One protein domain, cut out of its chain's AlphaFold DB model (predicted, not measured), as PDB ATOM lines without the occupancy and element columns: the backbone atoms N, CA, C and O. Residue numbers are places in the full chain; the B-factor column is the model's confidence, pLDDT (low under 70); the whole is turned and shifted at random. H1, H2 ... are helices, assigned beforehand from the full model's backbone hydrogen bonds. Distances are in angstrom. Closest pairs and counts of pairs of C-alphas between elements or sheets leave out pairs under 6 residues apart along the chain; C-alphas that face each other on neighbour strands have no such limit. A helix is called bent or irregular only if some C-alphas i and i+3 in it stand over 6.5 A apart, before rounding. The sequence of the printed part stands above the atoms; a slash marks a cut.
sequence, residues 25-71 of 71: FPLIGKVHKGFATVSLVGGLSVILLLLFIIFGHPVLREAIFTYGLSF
ATOM      1  N   PHE A  25     -55.202  47.529 -29.501       83.69
ATOM      2  CA  PHE A  25     -55.323  48.088 -28.142       83.69
ATOM      3  C   PHE A  25     -56.577  48.956 -27.903       83.69
ATOM      4  O   PHE A  25     -57.342  48.637 -26.986       83.69
ATOM      5  N   PRO A  26     -56.848  50.020 -28.691       80.06
ATOM      6  CA  PRO A  26     -58.014  50.873 -28.468       80.06
ATOM      7  C   PRO A  26     -59.338  50.141 -28.709       80.06
ATOM      8  O   PRO A  26     -60.366  50.543 -28.167       80.06
ATOM      9  N   LEU A  27     -59.330  49.069 -29.506       84.00
ATOM     10  CA  LEU A  27     -60.505  48.250 -29.782       84.00
ATOM     11  C   LEU A  27     -60.830  47.346 -28.584       84.00
ATOM     12  O   LEU A  27     -61.971  47.315 -28.129       84.00
ATOM     13  N   ILE A  28     -59.816  46.689 -28.010       80.62
ATOM     14  CA  ILE A  28     -59.960  45.847 -26.810       80.62
ATOM     15  C   ILE A  28     -60.263  46.699 -25.573       80.62
ATOM     16  O   ILE A  28     -61.057  46.292 -24.724       80.62
ATOM     17  N   GLY A  29     -59.693  47.904 -25.481       81.00
ATOM     18  CA  GLY A  29     -59.913  48.833 -24.368       81.00
ATOM     19  C   GLY A  29     -61.374  49.233 -24.167       81.00
ATOM     20  O   GLY A  29     -61.761  49.561 -23.046       81.00
ATOM     21  N   LYS A  30     -62.197  49.141 -25.220       78.94
ATOM     22  CA  LYS A  30     -63.647  49.368 -25.148       78.94
ATOM     23  C   LYS A  30     -64.412  48.226 -24.476       78.94
ATOM     24  O   LYS A  30     -65.512  48.463 -23.993       78.94
ATOM     25  N   VAL A  31     -63.845  47.019 -24.439       82.94
ATOM     26  CA  VAL A  31     -64.508  45.810 -23.921       82.94
ATOM     27  C   VAL A  31     -63.906  45.392 -22.578       82.94
ATOM     28  O   VAL A  31     -64.624  45.244 -21.596       82.94
ATOM     29  N   HIS A  32     -62.578  45.263 -22.501       81.12
ATOM     30  CA  HIS A  32     -61.871  44.842 -21.291       81.12
ATOM     31  C   HIS A  32     -60.532  45.571 -21.134       81.12
ATOM     32  O   HIS A  32     -59.534  45.234 -21.771       81.12
ATOM     33  N   LYS A  33     -60.483  46.528 -20.197       77.44
ATOM     34  CA  LYS A  33     -59.280  47.328 -19.897       77.44
ATOM     35  C   LYS A  33     -58.054  46.481 -19.531       77.44
ATOM     36  O   LYS A  33     -56.951  46.819 -19.940       77.44
ATOM     37  N   GLY A  34     -58.240  45.372 -18.808       78.62
ATOM     38  CA  GLY A  34     -57.139  44.475 -18.433       78.62
ATOM     39  C   GLY A  34     -56.471  43.817 -19.644       78.62
ATOM     40  O   GLY A  34     -55.255  43.888 -19.798       78.62
ATOM     41  N   PHE A  35     -57.271  43.255 -20.554       80.69
ATOM     42  CA  PHE A  35     -56.768  42.658 -21.794       80.69
ATOM     43  C   PHE A  35     -56.146  43.691 -22.736       80.69
ATOM     44  O   PHE A  35     -55.186  43.378 -23.435       80.69
ATOM     45  N   ALA A  36     -56.639  44.932 -22.726       81.62
ATOM     46  CA  ALA A  36     -56.052  46.010 -23.513       81.62
ATOM     47  C   ALA A  36     -54.611  46.293 -23.071       81.62
ATOM     48  O   ALA A  36     -53.703  46.300 -23.898       81.62
ATOM     49  N   THR A  37     -54.375  46.434 -21.763       83.19
ATOM     50  CA  THR A  37     -53.023  46.632 -21.225       83.19
ATOM     51  C   THR A  37     -52.100  45.467 -21.570       83.19
ATOM     52  O   THR A  37     -50.970  45.699 -21.988       83.19
ATOM     53  N   VAL A  38     -52.580  44.221 -21.473       85.38
ATOM     54  CA  VAL A  38     -51.793  43.037 -21.861       85.38
ATOM     55  C   VAL A  38     -51.440  43.065 -23.350       85.38
ATOM     56  O   VAL A  38     -50.296  42.793 -23.700       85.38
ATOM     57  N   SER A  39     -52.376  43.449 -24.222       84.06
ATOM     58  CA  SER A  39     -52.120  43.567 -25.664       84.06
ATOM     59  C   SER A  39     -51.066  44.633 -25.974       84.06
ATOM     60  O   SER A  39     -50.161  44.404 -26.773       84.06
ATOM     61  N   LEU A  40     -51.151  45.787 -25.310       85.31
ATOM     62  CA  LEU A  40     -50.210  46.885 -25.510       85.31
ATOM     63  C   LEU A  40     -48.812  46.536 -24.989       85.31
ATOM     64  O   LEU A  40     -47.838  46.712 -25.714       85.31
ATOM     65  N   VAL A  41     -48.714  45.992 -23.771       89.00
ATOM     66  CA  VAL A  41     -47.439  45.545 -23.188       89.00
ATOM     67  C   VAL A  41     -46.840  44.413 -24.020       89.00
ATOM     68  O   VAL A  41     -45.660  44.466 -24.339       89.00
ATOM     69  N   GLY A  42     -47.649  43.438 -24.444       87.50
ATOM     70  CA  GLY A  42     -47.206  42.329 -25.286       87.50
ATOM     71  C   GLY A  42     -46.659  42.799 -26.633       87.50
ATOM     72  O   GLY A  42     -45.553  42.419 -27.010       87.50
ATOM     73  N   GLY A  43     -47.380  43.684 -27.327       87.56
ATOM     74  CA  GLY A  43     -46.904  44.275 -28.578       87.56
ATOM     75  C   GLY A  43     -45.606  45.070 -28.395       87.56
ATOM     76  O   GLY A  43     -44.670  44.915 -29.180       87.56
ATOM     77  N   LEU A  44     -45.500  45.856 -27.317       88.88
ATOM     78  CA  LEU A  44     -44.292  46.623 -27.005       88.88
ATOM     79  C   LEU A  44     -43.093  45.713 -26.698       88.88
ATOM     80  O   LEU A  44     -41.992  45.951 -27.191       88.88
ATOM     81  N   SER A  45     -43.305  44.650 -25.916       88.69
ATOM     82  CA  SER A  45     -42.277  43.660 -25.588       88.69
ATOM     83  C   SER A  45     -41.763  42.944 -26.831       88.69
ATOM     84  O   SER A  45     -40.557  42.751 -26.943       88.69
ATOM     85  N   VAL A  46     -42.636  42.604 -27.786       88.00
ATOM     86  CA  VAL A  46     -42.239  41.993 -29.066       88.00
ATOM     87  C   VAL A  46     -41.327  42.929 -29.865       88.00
ATOM     88  O   VAL A  46     -40.295  42.489 -30.370       88.00
ATOM     89  N   ILE A  47     -41.656  44.222 -29.935       86.50
ATOM     90  CA  ILE A  47     -40.821  45.221 -30.621       86.50
ATOM     91  C   ILE A  47     -39.463  45.383 -29.923       86.50
ATOM     92  O   ILE A  47     -38.428  45.420 -30.587       86.50
ATOM     93  N   LEU A  48     -39.446  45.434 -28.589       87.69
ATOM     94  CA  LEU A  48     -38.216  45.504 -27.790       87.69
ATOM     95  C   LEU A  48     -37.323  44.274 -27.987       87.69
ATOM     96  O   LEU A  48     -36.114  44.420 -28.148       87.69
ATOM     97  N   LEU A  49     -37.906  43.074 -28.017       86.31
ATOM     98  CA  LEU A  49     -37.185  41.827 -28.280       86.31
ATOM     99  C   LEU A  49     -36.595  41.802 -29.691       86.31
ATOM    100  O   LEU A  49     -35.447  41.406 -29.869       86.31
ATOM    101  N   LEU A  50     -37.353  42.273 -30.684       84.25
ATOM    102  CA  LEU A  50     -36.876  42.423 -32.058       84.25
ATOM    103  C   LEU A  50     -35.677  43.368 -32.137       84.25
ATOM    104  O   LEU A  50     -34.655  43.010 -32.715       84.25
ATOM    105  N   LEU A  51     -35.777  44.546 -31.514       83.12
ATOM    106  CA  LEU A  51     -34.667  45.494 -31.422       83.12
ATOM    107  C   LEU A  51     -33.457  44.854 -30.737       83.12
ATOM    108  O   LEU A  51     -32.345  44.947 -31.251       83.12
ATOM    109  N   PHE A  52     -33.665  44.153 -29.625       85.25
ATOM    110  CA  PHE A  52     -32.591  43.468 -28.914       85.25
ATOM    111  C   PHE A  52     -31.877  42.431 -29.793       85.25
ATOM    112  O   PHE A  52     -30.651  42.407 -29.830       85.25
ATOM    113  N   ILE A  53     -32.618  41.621 -30.555       82.31
ATOM    114  CA  ILE A  53     -32.044  40.631 -31.480       82.31
ATOM    115  C   ILE A  53     -31.273  41.320 -32.615       82.31
ATOM    116  O   ILE A  53     -30.156  40.911 -32.936       82.31
ATOM    117  N   ILE A  54     -31.837  42.383 -33.195       79.25
ATOM    118  CA  ILE A  54     -31.207  43.152 -34.277       79.25
ATOM    119  C   ILE A  54     -29.880  43.768 -33.816       79.25
ATOM    120  O   ILE A  54     -28.876  43.661 -34.516       79.25
ATOM    121  N   PHE A  55     -29.860  44.401 -32.640       79.25
ATOM    122  CA  PHE A  55     -28.660  45.048 -32.107       79.25
ATOM    123  C   PHE A  55     -27.659  44.058 -31.497       79.25
ATOM    124  O   PHE A  55     -26.459  44.327 -31.525       79.25
ATOM    125  N   GLY A  56     -28.128  42.925 -30.970       79.00
ATOM    126  CA  GLY A  56     -27.294  41.881 -30.374       79.00
ATOM    127  C   GLY A  56     -26.574  40.998 -31.393       79.00
ATOM    128  O   GLY A  56     -25.582  40.360 -31.046       79.00
ATOM    129  N   HIS A  57     -27.029  40.971 -32.648       76.50
ATOM    130  CA  HIS A  57     -26.428  40.148 -33.692       76.50
ATOM    131  C   HIS A  57     -25.701  41.022 -34.734       76.50
ATOM    132  O   HIS A  57     -26.353  41.639 -35.582       76.50
ATOM    133  N   PRO A  58     -24.354  41.077 -34.729       73.44
ATOM    134  CA  PRO A  58     -23.586  42.031 -35.538       73.44
ATOM    135  C   PRO A  58     -23.856  41.894 -37.043       73.44
ATOM    136  O   PRO A  58     -23.980  42.901 -37.730       73.44
ATOM    137  N   VAL A  59     -24.071  40.666 -37.527       71.06
ATOM    138  CA  VAL A  59     -24.413  40.383 -38.932       71.06
ATOM    139  C   VAL A  59     -25.756  41.000 -39.337       71.06
ATOM    140  O   VAL A  59     -25.898  41.507 -40.443       71.06
ATOM    141  N   LEU A  60     -26.751  40.987 -38.443       68.69
ATOM    142  CA  LEU A  60     -28.076  41.555 -38.722       68.69
ATOM    143  C   LEU A  60     -28.051  43.073 -38.642       68.69
ATOM    144  O   LEU A  60     -28.681  43.748 -39.455       68.69
ATOM    145  N   ARG A  61     -27.283  43.606 -37.691       73.12
ATOM    146  CA  ARG A  61     -27.034  45.037 -37.584       73.12
ATOM    147  C   ARG A  61     -26.379  45.571 -38.855       73.12
ATOM    148  O   ARG A  61     -26.895  46.524 -39.426       73.12
ATOM    149  N   GLU A  62     -25.284  44.967 -39.311       72.75
ATOM    150  CA  GLU A  62     -24.627  45.371 -40.559       72.75
ATOM    151  C   GLU A  62     -25.541  45.198 -41.765       72.75
ATOM    152  O   GLU A  62     -25.566  46.071 -42.631       72.75
ATOM    153  N   ALA A  63     -26.341  44.130 -41.802       68.12
ATOM    154  CA  ALA A  63     -27.288  43.914 -42.881       68.12
ATOM    155  C   ALA A  63     -28.323  45.059 -42.964       68.12
ATOM    156  O   ALA A  63     -28.486  45.701 -44.002       68.12
ATOM    157  N   ILE A  64     -28.962  45.394 -41.843       71.06
ATOM    158  CA  ILE A  64     -29.948  46.480 -41.774       71.06
ATOM    159  C   ILE A  64     -29.302  47.846 -42.040       71.06
ATOM    160  O   ILE A  64     -29.901  48.677 -42.716       71.06
ATOM    161  N   PHE A  65     -28.079  48.092 -41.562       71.94
ATOM    162  CA  PHE A  65     -27.376  49.352 -41.830       71.94
ATOM    163  C   PHE A  65     -26.929  49.493 -43.290       71.94
ATOM    164  O   PHE A  65     -26.904  50.608 -43.805       71.94
ATOM    165  N   THR A  66     -26.584  48.388 -43.954       73.50
ATOM    166  CA  THR A  66     -26.002  48.416 -45.303       73.50
ATOM    167  C   THR A  66     -27.065  48.347 -46.403       73.50
ATOM    168  O   THR A  66     -26.926  49.033 -47.409       73.50
ATOM    169  N   TYR A  67     -28.146  47.577 -46.230       67.12
ATOM    170  CA  TYR A  67     -29.191  47.415 -47.261       67.12
ATOM    171  C   TYR A  67     -30.599  47.813 -46.769       67.12
ATOM    172  O   TYR A  67     -31.590  47.668 -47.496       67.12
ATOM    173  N   GLY A  68     -30.720  48.334 -45.543       63.75
ATOM    174  CA  GLY A  68     -31.996  48.763 -44.970       63.75
ATOM    175  C   GLY A  68     -32.967  47.605 -44.723       63.75
ATOM    176  O   GLY A  68     -32.583  46.449 -44.568       63.75
ATOM    177  N   LEU A  69     -34.266  47.918 -44.746       58.78
ATOM    178  CA  LEU A  69     -35.365  46.938 -44.716       58.78
ATOM    179  C   LEU A  69     -35.562  46.196 -46.060       58.78
ATOM    180  O   LEU A  69     -36.536  45.461 -46.207       58.78
ATOM    181  N   SER A  70     -34.685  46.416 -47.054       50.12
ATOM    182  CA  SER A  70     -34.832  45.850 -48.406       50.12
ATOM    183  C   SER A  70     -34.145  44.495 -48.616       50.12
ATOM    184  O   SER A  70     -34.479  43.820 -49.590       50.12
ATOM    185  N   PHE A  71     -33.264  44.075 -47.698       49.22
ATOM    186  CA  PHE A  71     -32.703  42.716 -47.642       49.22
ATOM    187  C   PHE A  71     -33.788  41.679 -47.658       49.22
ATOM    188  O   PHE A  71     -34.650  41.817 -46.774       49.22
TER     189      PHE A  71
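This is residues 25 to 71 of the 71 residues of an uncharacterized protein of Brevibacillus sp. AG162 (UniProt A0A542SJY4). One long straight helix, H2, makes the length of the domain, and a smaller piece turns off at each of its ends, both toward the same side of it, like a wide, shallow bracket. At the first end the single short turn H1 folds back over the beginning of H2; at the other end the shorter, uneven helix H3 turns away from H2 and makes an L with it. The printed part has 47 residues with three named helices, in the order H1, H2, H3, and no named strand, and its class is all helix. It is extended, with a radius of gyration of the C-alphas of 15.6 A, and the C-alphas span 44 by 20 by 9 A.

The printed part begins with H1, residues 25 to 28, 5.3 A from first to last C-alpha; C-alpha 25 is at (-55.323, 48.088, -28.142). H2 is residues 33 to 56, the longest helix with 24 residues, and measures 34.1 A from C-alpha 33 at (-59.280, 47.328, -19.897) to C-alpha 56 at (-27.294, 41.881, -30.374). H3 is residues 58 to 70, 17.5 A long, and ends with C-alpha 70 at (-34.832, 45.850, -48.406). H3 is irregular: C-alphas 66 and 69 are 9.5 A apart, and its line is a rough one.

H1 touches H2, with 7 pairs of C-alphas within 8 A; the closest are those of Ile 28 and Ala 36, 5.1 A apart. H2 touches H1 with residues 35 to 40 alone. H2 and H3 only just touch, and only at the corner by their link, with 3 pairs of C-alphas within 8 A. The closest are those of Ile 54 and Arg 61, 5.6 A apart; H2 touches H3 with residues 54 to 55 alone, and H3 touches H2 with residues 60 to 61 alone. The lines of H2 and H3 stand about perpendicular, but only just, at 70.0 degrees. H1 and H3 are apart. In H2 every O i to N i+4 pair is within hydrogen-bond range, in H3 7 of 9 are, and H1 is too short for such a pair.

The C-alphas of Val 31 and Thr 66 are the two farthest apart, at 44.1 A. Residues 44 to 50 of H2 and residues 65 to 70 of H3 stand free. The printed part has no cut, and its last residue, Phe 71, is the chain's last. Both links, H1 to H2 and H2 to H3, are tight, with 4 residues and 1 residue between the helices. The mean pLDDT of the printed part is 78.3; it is under 70 at residues 60, 63 and 67 to 71, and the mean of H3 is 68.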